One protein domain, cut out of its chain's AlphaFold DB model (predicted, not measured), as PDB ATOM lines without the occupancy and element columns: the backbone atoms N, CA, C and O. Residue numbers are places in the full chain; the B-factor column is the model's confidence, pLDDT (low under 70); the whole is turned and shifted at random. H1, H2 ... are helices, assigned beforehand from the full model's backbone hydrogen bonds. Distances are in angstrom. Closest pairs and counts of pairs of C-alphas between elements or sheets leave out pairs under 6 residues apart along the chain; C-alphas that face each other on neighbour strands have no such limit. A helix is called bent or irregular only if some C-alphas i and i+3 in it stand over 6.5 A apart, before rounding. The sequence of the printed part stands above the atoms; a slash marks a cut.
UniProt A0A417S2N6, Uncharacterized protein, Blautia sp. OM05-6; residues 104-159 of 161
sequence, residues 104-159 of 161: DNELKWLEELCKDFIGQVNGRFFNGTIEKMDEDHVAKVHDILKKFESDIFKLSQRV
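What this domain is: This is residues 104 to 159 of the 161 residues of an uncharacterized protein of Blautia sp. OM05-6 (UniProt A0A417S2N6). Two long helices, H2 and H1, make a flat, open U: they run side by side in opposite senses with an empty gap between them, and a short link joins them at one end. The printed part has 56 residues, with two named helices in the order H1, H2, no named strand, and the class all helix. It is loose, with a radius of gyration of the C-alphas of 14.2 A, and spans 43 by 23 by 6 A.

How they stand to each other: Look first at H2, residues 135 to 159; it is apart from H1, residues 104 to 126, with no C-alpha of the one within 8 A of the other. In H1 every O i to N i+4 pair is within hydrogen-bond range; in H2, 18 of 21 are.

Where its parts are: Find C-alpha 135 at (-20.230, -51.166, 2.106); from there H2 runs 37.4 A to C-alpha 159 at (-57.239, -47.819, 6.107). H1 begins at C-alpha 104, (-57.426, -35.817, 17.039), and measures 31.4 A; it is neither bent nor irregular, but only just: C-alphas 123 and 126 are 6.3 A apart.

The domain as a whole: The two C-alphas farthest apart, those of Asp 104 and Asp 134, are 43.5 A apart. The printed part has no cut, the link of 8 residues is short, and no printed residue is under pLDDT 70.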
ATOM      1  N   ASP A 104     -58.554 -36.749  17.103       83.50
ATOM      2  CA  ASP A 104     -57.426 -35.817  17.039       83.50
ATOM      3  C   ASP A 104     -56.257 -36.265  17.923       83.50
ATOM      4  O   ASP A 104     -55.098 -36.165  17.521       83.50
ATOM      5  N   ASN A 105     -56.541 -36.802  19.111       81.25
ATOM      6  CA  ASN A 105     -55.502 -37.320  20.000       81.25
ATOM      7  C   ASN A 105     -54.816 -38.563  19.423       81.25
ATOM      8  O   ASN A 105     -53.601 -38.685  19.548       81.25
ATOM      9  N   GLU A 106     -55.566 -39.462  18.784       83.00
ATOM     10  CA  GLU A 106     -54.987 -40.661  18.163       83.00
ATOM     11  C   GLU A 106     -54.132 -40.312  16.940       83.00
ATOM     12  O   GLU A 106     -53.031 -40.842  16.776       83.00
ATOM     13  N   LEU A 107     -54.598 -39.373  16.104       87.81
ATOM     14  CA  LEU A 107     -53.811 -38.859  14.981       87.81
ATOM     15  C   LEU A 107     -52.533 -38.178  15.476       87.81
ATOM     16  O   LEU A 107     -51.447 -38.457  14.969       87.81
ATOM     17  N   LYS A 108     -52.641 -37.346  16.516       89.44
ATOM     18  CA  LYS A 108     -51.492 -36.679  17.130       89.44
ATOM     19  C   LYS A 108     -50.495 -37.674  17.723       89.44
ATOM     20  O   LYS A 108     -49.294 -37.515  17.524       89.44
ATOM     21  N   TRP A 109     -50.971 -38.705  18.418       87.62
ATOM     22  CA  TRP A 109     -50.116 -39.762  18.956       87.62
ATOM     23  C   TRP A 109     -49.355 -40.493  17.844       87.62
ATOM     24  O   TRP A 109     -48.144 -40.686  17.958       87.62
ATOM     25  N   LEU A 110     -50.035 -40.845  16.748       86.19
ATOM     26  CA  LEU A 110     -49.402 -41.485  15.594       86.19
ATOM     27  C   LEU A 110     -48.328 -40.581  14.970       86.19
ATOM     28  O   LEU A 110     -47.232 -41.048  14.657       86.19
ATOM     29  N   GLU A 111     -48.610 -39.286  14.817       89.31
ATOM     30  CA  GLU A 111     -47.628 -38.317  14.326       89.31
ATOM     31  C   GLU A 111     -46.402 -38.203  15.239       89.31
ATOM     32  O   GLU A 111     -45.269 -38.179  14.752       89.31
ATOM     33  N   GLU A 112     -46.610 -38.112  16.553       89.12
ATOM     34  CA  GLU A 112     -45.530 -38.031  17.540       89.12
ATOM     35  C   GLU A 112     -44.680 -39.306  17.542       89.12
ATOM     36  O   GLU A 112     -43.453 -39.217  17.537       89.12
ATOM     37  N   LEU A 113     -45.309 -40.478  17.449       87.38
ATOM     38  CA  LEU A 113     -44.618 -41.763  17.367       87.38
ATOM     39  C   LEU A 113     -43.746 -41.867  16.108       87.38
ATOM     40  O   LEU A 113     -42.590 -42.285  16.188       87.38
ATOM     41  N   CYS A 114     -44.269 -41.462  14.947       91.12
ATOM     42  CA  CYS A 114     -43.504 -41.430  13.700       91.12
ATOM     43  C   CYS A 114     -42.298 -40.484  13.801       91.12
ATOM     44  O   CYS A 114     -41.194 -40.846  13.387       91.12
ATOM     45  N   LYS A 115     -42.485 -39.290  14.380       90.38
ATOM     46  CA  LYS A 115     -41.400 -38.319  14.602       90.38
ATOM     47  C   LYS A 115     -40.326 -38.879  15.532       90.38
ATOM     48  O   LYS A 115     -39.142 -38.758  15.219       90.38
ATOM     49  N   ASP A 116     -40.727 -39.505  16.635       89.88
ATOM     50  CA  ASP A 116     -39.801 -40.098  17.601       89.88
ATOM     51  C   ASP A 116     -39.002 -41.251  16.982       89.88
ATOM     52  O   ASP A 116     -37.775 -41.263  17.058       89.88
ATOM     53  N   PHE A 117     -39.664 -42.166  16.264       90.56
ATOM     54  CA  PHE A 117     -38.992 -43.265  15.569       90.56
ATOM     55  C   PHE A 117     -37.942 -42.761  14.570       90.56
ATOM     56  O   PHE A 117     -36.791 -43.202  14.602       90.56
ATOM     57  N   ILE A 118     -38.312 -41.804  13.712       90.75
ATOM     58  CA  ILE A 118     -37.379 -41.195  12.753       90.75
ATOM     59  C   ILE A 118     -36.217 -40.522  13.496       90.75
ATOM     60  O   ILE A 118     -35.063 -40.672  13.094       90.75
ATOM     61  N   GLY A 119     -36.500 -39.826  14.600       89.81
ATOM     62  CA  GLY A 119     -35.487 -39.215  15.457       89.81
ATOM     63  C   GLY A 119     -34.496 -40.233  16.024       89.81
ATOM     64  O   GLY A 119     -33.287 -40.011  15.959       89.81
ATOM     65  N   GLN A 120     -34.983 -41.376  16.514       86.69
ATOM     66  CA  GLN A 120     -34.143 -42.461  17.022       86.69
ATOM     67  C   GLN A 120     -33.263 -43.067  15.924       86.69
ATOM     68  O   GLN A 120     -32.064 -43.257  16.136       86.69
ATOM     69  N   VAL A 121     -33.831 -43.345  14.747       89.00
ATOM     70  CA  VAL A 121     -33.084 -43.894  13.607       89.00
ATOM     71  C   VAL A 121     -32.012 -42.906  13.144       89.00
ATOM     72  O   VAL A 121     -30.847 -43.279  13.021       89.00
ATOM     73  N   ASN A 122     -32.352 -41.628  12.978       88.19
ATOM     74  CA  ASN A 122     -31.380 -40.612  12.580       88.19
ATOM     75  C   ASN A 122     -30.291 -40.411  13.636       88.19
ATOM     76  O   ASN A 122     -29.107 -40.467  13.319       88.19
ATOM     77  N   GLY A 123     -30.671 -40.231  14.902       86.12
ATOM     78  CA  GLY A 123     -29.730 -39.938  15.978       86.12
ATOM     79  C   GLY A 123     -28.794 -41.100  16.300       86.12
ATOM     80  O   GLY A 123     -27.597 -40.894  16.483       86.12
ATOM     81  N   ARG A 124     -29.316 -42.329  16.364       82.88
ATOM     82  CA  ARG A 124     -28.523 -43.507  16.745       82.88
ATOM     83  C   ARG A 124     -27.795 -44.134  15.563       82.88
ATOM     84  O   ARG A 124     -26.653 -44.576  15.705       82.88
ATOM     85  N   PHE A 125     -28.474 -44.256  14.426       86.06
ATOM     86  CA  PHE A 125     -27.967 -45.032  13.305       86.06
ATOM     87  C   PHE A 125     -27.226 -44.147  12.302       86.06
ATOM     88  O   PHE A 125     -26.025 -44.340  12.105       86.06
ATOM     89  N   PHE A 126     -27.903 -43.146  11.733       84.94
ATOM     90  CA  PHE A 126     -27.332 -42.328  10.657       84.94
ATOM     91  C   PHE A 126     -26.299 -41.301  11.127       84.94
ATOM     92  O   PHE A 126     -25.305 -41.103  10.443       84.94
ATOM     93  N   ASN A 127     -26.456 -40.720  12.315       84.00
ATOM     94  CA  ASN A 127     -25.521 -39.720  12.842       84.00
ATOM     95  C   ASN A 127     -24.304 -40.325  13.568       84.00
ATOM     96  O   ASN A 127     -23.598 -39.605  14.274       84.00
ATOM     97  N   GLY A 128     -24.049 -41.636  13.463       75.25
ATOM     98  CA  GLY A 128     -22.822 -42.172  14.062       75.25
ATOM     99  C   GLY A 128     -22.465 -43.629  13.800       75.25
ATOM    100  O   GLY A 128     -21.279 -43.951  13.769       75.25
ATOM    101  N   THR A 129     -23.436 -44.531  13.632       79.75
ATOM    102  CA  THR A 129     -23.124 -45.960  13.426       79.75
ATOM    103  C   THR A 129     -22.807 -46.248  11.963       79.75
ATOM    104  O   THR A 129     -21.862 -46.982  11.680       79.75
ATOM    105  N   ILE A 130     -23.562 -45.644  11.040       85.19
ATOM    106  CA  ILE A 130     -23.457 -45.928   9.605       85.19
ATOM    107  C   ILE A 130     -22.087 -45.560   9.020       85.19
ATOM    108  O   ILE A 130     -21.573 -46.287   8.181       85.19
ATOM    109  N   GLU A 131     -21.451 -44.498   9.522       82.75
ATOM    110  CA  GLU A 131     -20.125 -44.037   9.076       82.75
ATOM    111  C   GLU A 131     -19.001 -45.039   9.380       82.75
ATOM    112  O   GLU A 131     -17.905 -44.937   8.834       82.75
ATOM    113  N   LYS A 132     -19.258 -46.000  10.274       89.00
ATOM    114  CA  LYS A 132     -18.295 -47.023  10.701       89.00
ATOM    115  C   LYS A 132     -18.585 -48.396  10.091       89.00
ATOM    116  O   LYS A 132     -17.905 -49.357  10.442       89.00
ATOM    117  N   MET A 133     -19.611 -48.505   9.247       89.44
ATOM    118  CA  MET A 133     -19.995 -49.751   8.586       89.44
ATOM    119  C   MET A 133     -19.281 -49.898   7.243       89.44
ATOM    120  O   MET A 133     -19.048 -48.916   6.543       89.44
ATOM    121  N   ASP A 134     -18.957 -51.134   6.874       92.38
ATOM    122  CA  ASP A 134     -18.504 -51.460   5.523       92.38
ATOM    123  C   ASP A 134     -19.656 -51.415   4.503       92.38
ATOM    124  O   ASP A 134     -20.840 -51.469   4.853       92.38
ATOM    125  N   GLU A 135     -19.292 -51.325   3.223       88.62
ATOM    126  CA  GLU A 135     -20.230 -51.166   2.106       88.62
ATOM    127  C   GLU A 135     -21.265 -52.300   2.020       88.62
ATOM    128  O   GLU A 135     -22.438 -52.032   1.742       88.62
ATOM    129  N   ASP A 136     -20.886 -53.544   2.340       92.00
ATOM    130  CA  ASP A 136     -21.800 -54.693   2.315       92.00
ATOM    131  C   ASP A 136     -22.885 -54.568   3.394       92.00
ATOM    132  O   ASP A 136     -24.056 -54.896   3.170       92.00
ATOM    133  N   HIS A 137     -22.524 -54.089   4.587       91.69
ATOM    134  CA  HIS A 137     -23.496 -53.830   5.647       91.69
ATOM    135  C   HIS A 137     -24.364 -52.609   5.349       91.69
ATOM    136  O   HIS A 137     -25.566 -52.661   5.616       91.69
ATOM    137  N   VAL A 138     -23.810 -51.557   4.740       88.50
ATOM    138  CA  VAL A 138     -24.586 -50.388   4.296       88.50
ATOM    139  C   VAL A 138     -25.616 -50.780   3.230       88.50
ATOM    140  O   VAL A 138     -26.766 -50.347   3.308       88.50
ATOM    141  N   ALA A 139     -25.276 -51.667   2.290       88.38
ATOM    142  CA  ALA A 139     -26.226 -52.162   1.292       88.38
ATOM    143  C   ALA A 139     -27.437 -52.871   1.936       88.38
ATOM    144  O   ALA A 139     -28.582 -52.643   1.539       88.38
ATOM    145  N   LYS A 140     -27.217 -53.651   3.004       92.75
ATOM    146  CA  LYS A 140     -28.302 -54.313   3.754       92.75
ATOM    147  C   LYS A 140     -29.224 -53.324   4.467       92.75
ATOM    148  O   LYS A 140     -30.409 -53.614   4.621       92.75
ATOM    149  N   VAL A 141     -28.718 -52.163   4.897       90.12
ATOM    150  CA  VAL A 141     -29.553 -51.104   5.497       90.12
ATOM    151  C   VAL A 141     -30.642 -50.687   4.521       90.12
ATOM    152  O   VAL A 141     -31.808 -50.584   4.896       90.12
ATOM    153  N   HIS A 142     -30.274 -50.484   3.260       85.88
ATOM    154  CA  HIS A 142     -31.217 -50.070   2.233       85.88
ATOM    155  C   HIS A 142     -32.312 -51.122   1.997       85.88
ATOM    156  O   HIS A 142     -33.489 -50.770   1.903       85.88
ATOM    157  N   ASP A 143     -31.964 -52.411   1.998       92.81
ATOM    158  CA  ASP A 143     -32.949 -53.494   1.892       92.81
ATOM    159  C   ASP A 143     -33.890 -53.552   3.107       92.81
ATOM    160  O   ASP A 143     -35.099 -53.753   2.952       92.81
ATOM    161  N   ILE A 144     -33.366 -53.324   4.318       92.19
ATOM    162  CA  ILE A 144     -34.165 -53.250   5.550       92.19
ATOM    163  C   ILE A 144     -35.173 -52.098   5.472       92.19
ATOM    164  O   ILE A 144     -36.352 -52.293   5.774       92.19
ATOM    165  N   LEU A 145     -34.733 -50.916   5.035       90.75
ATOM    166  CA  LEU A 145     -35.597 -49.740   4.905       90.75
ATOM    167  C   LEU A 145     -36.677 -49.943   3.841       90.75
ATOM    168  O   LEU A 145     -37.840 -49.650   4.101       90.75
ATOM    169  N   LYS A 146     -36.330 -50.527   2.688       91.00
ATOM    170  CA  LYS A 146     -37.307 -50.881   1.646       91.00
ATOM    171  C   LYS A 146     -38.354 -51.871   2.134       91.00
ATOM    172  O   LYS A 146     -39.538 -51.742   1.818       91.00
ATOM    173  N   LYS A 147     -37.935 -52.879   2.902       94.50
ATOM    174  CA  LYS A 147     -38.870 -53.839   3.493       94.50
ATOM    175  C   LYS A 147     -39.816 -53.145   4.474       94.50
ATOM    176  O   LYS A 147     -41.020 -53.374   4.405       94.50
ATOM    177  N   PHE A 148     -39.284 -52.274   5.330       92.88
ATOM    178  CA  PHE A 148     -40.086 -51.481   6.258       92.88
ATOM    179  C   PHE A 148     -41.104 -50.599   5.521       92.88
ATOM    180  O   PHE A 148     -42.286 -50.640   5.847       92.88
ATOM    181  N   GLU A 149     -40.680 -49.881   4.479       91.31
ATOM    182  CA  GLU A 149     -41.569 -49.076   3.634       91.31
ATOM    183  C   GLU A 149     -42.694 -49.925   3.020       91.31
ATOM    184  O   GLU A 149     -43.865 -49.549   3.089       91.31
ATOM    185  N   SER A 150     -42.366 -51.110   2.492       92.50
ATOM    186  CA  SER A 150     -43.360 -52.047   1.951       92.50
ATOM    187  C   SER A 150     -44.376 -52.495   3.003       92.50
ATOM    188  O   SER A 150     -45.569 -52.599   2.711       92.50
ATOM    189  N   ASP A 151     -43.925 -52.767   4.224       91.94
ATOM    190  CA  ASP A 151     -44.800 -53.217   5.300       91.94
ATOM    191  C   ASP A 151     -45.697 -52.076   5.811       91.94
ATOM    192  O   ASP A 151     -46.894 -52.294   6.011       91.94
ATOM    193  N   ILE A 152     -45.182 -50.845   5.902       90.25
ATOM    194  CA  ILE A 152     -45.987 -49.644   6.185       90.25
ATOM    195  C   ILE A 152     -47.021 -49.397   5.081       90.25
ATOM    196  O   ILE A 152     -48.186 -49.127   5.377       90.25
ATOM    197  N   PHE A 153     -46.640 -49.551   3.813       88.50
ATOM    198  CA  PHE A 153     -47.557 -49.411   2.683       88.50
ATOM    199  C   PHE A 153     -48.702 -50.436   2.729       88.50
ATOM    200  O   PHE A 153     -49.865 -50.087   2.537       88.50
ATOM    201  N   LYS A 154     -48.418 -51.702   3.056       89.25
ATOM    202  CA  LYS A 154     -49.473 -52.720   3.240       89.25
ATOM    203  C   LYS A 154     -50.415 -52.376   4.392       89.25
ATOM    204  O   LYS A 154     -51.598 -52.699   4.330       89.25
ATOM    205  N   LEU A 155     -49.898 -51.765   5.459       82.94
ATOM    206  CA  LEU A 155     -50.719 -51.329   6.586       82.94
ATOM    207  C   LEU A 155     -51.629 -50.161   6.197       82.94
ATOM    208  O   LEU A 155     -52.805 -50.189   6.553       82.94
ATOM    209  N   SER A 156     -51.137 -49.184   5.430       78.31
ATOM    210  CA  SER A 156     -51.949 -48.036   5.010       78.31
ATOM    211  C   SER A 156     -53.091 -48.429   4.068       78.31
ATOM    212  O   SER A 156     -54.181 -47.873   4.177       78.31
ATOM    213  N   GLN A 157     -52.906 -49.454   3.229       85.00
ATOM    214  CA  GLN A 157     -53.975 -50.013   2.388       85.00
ATOM    215  C   GLN A 157     -55.161 -50.580   3.184       85.00
ATOM    216  O   GLN A 157     -56.264 -50.662   2.654       85.00
ATOM    217  N   ARG A 158     -54.967 -50.955   4.456       76.12
ATOM    218  CA  ARG A 158     -56.064 -51.411   5.331       76.12
ATOM    219  C   ARG A 158     -56.948 -50.270   5.836       76.12
ATOM    220  O   ARG A 158     -57.989 -50.542   6.415       76.12
ATOM    221  N   VAL A 159     -56.508 -49.021   5.679       70.44
ATOM    222  CA  VAL A 159     -57.239 -47.819   6.107       70.44
ATOM    223  C   VAL A 159     -58.094 -47.257   4.964       70.44
ATOM    224  O   VAL A 159     -59.079 -46.571   5.216       70.44
TER     225      VAL A 159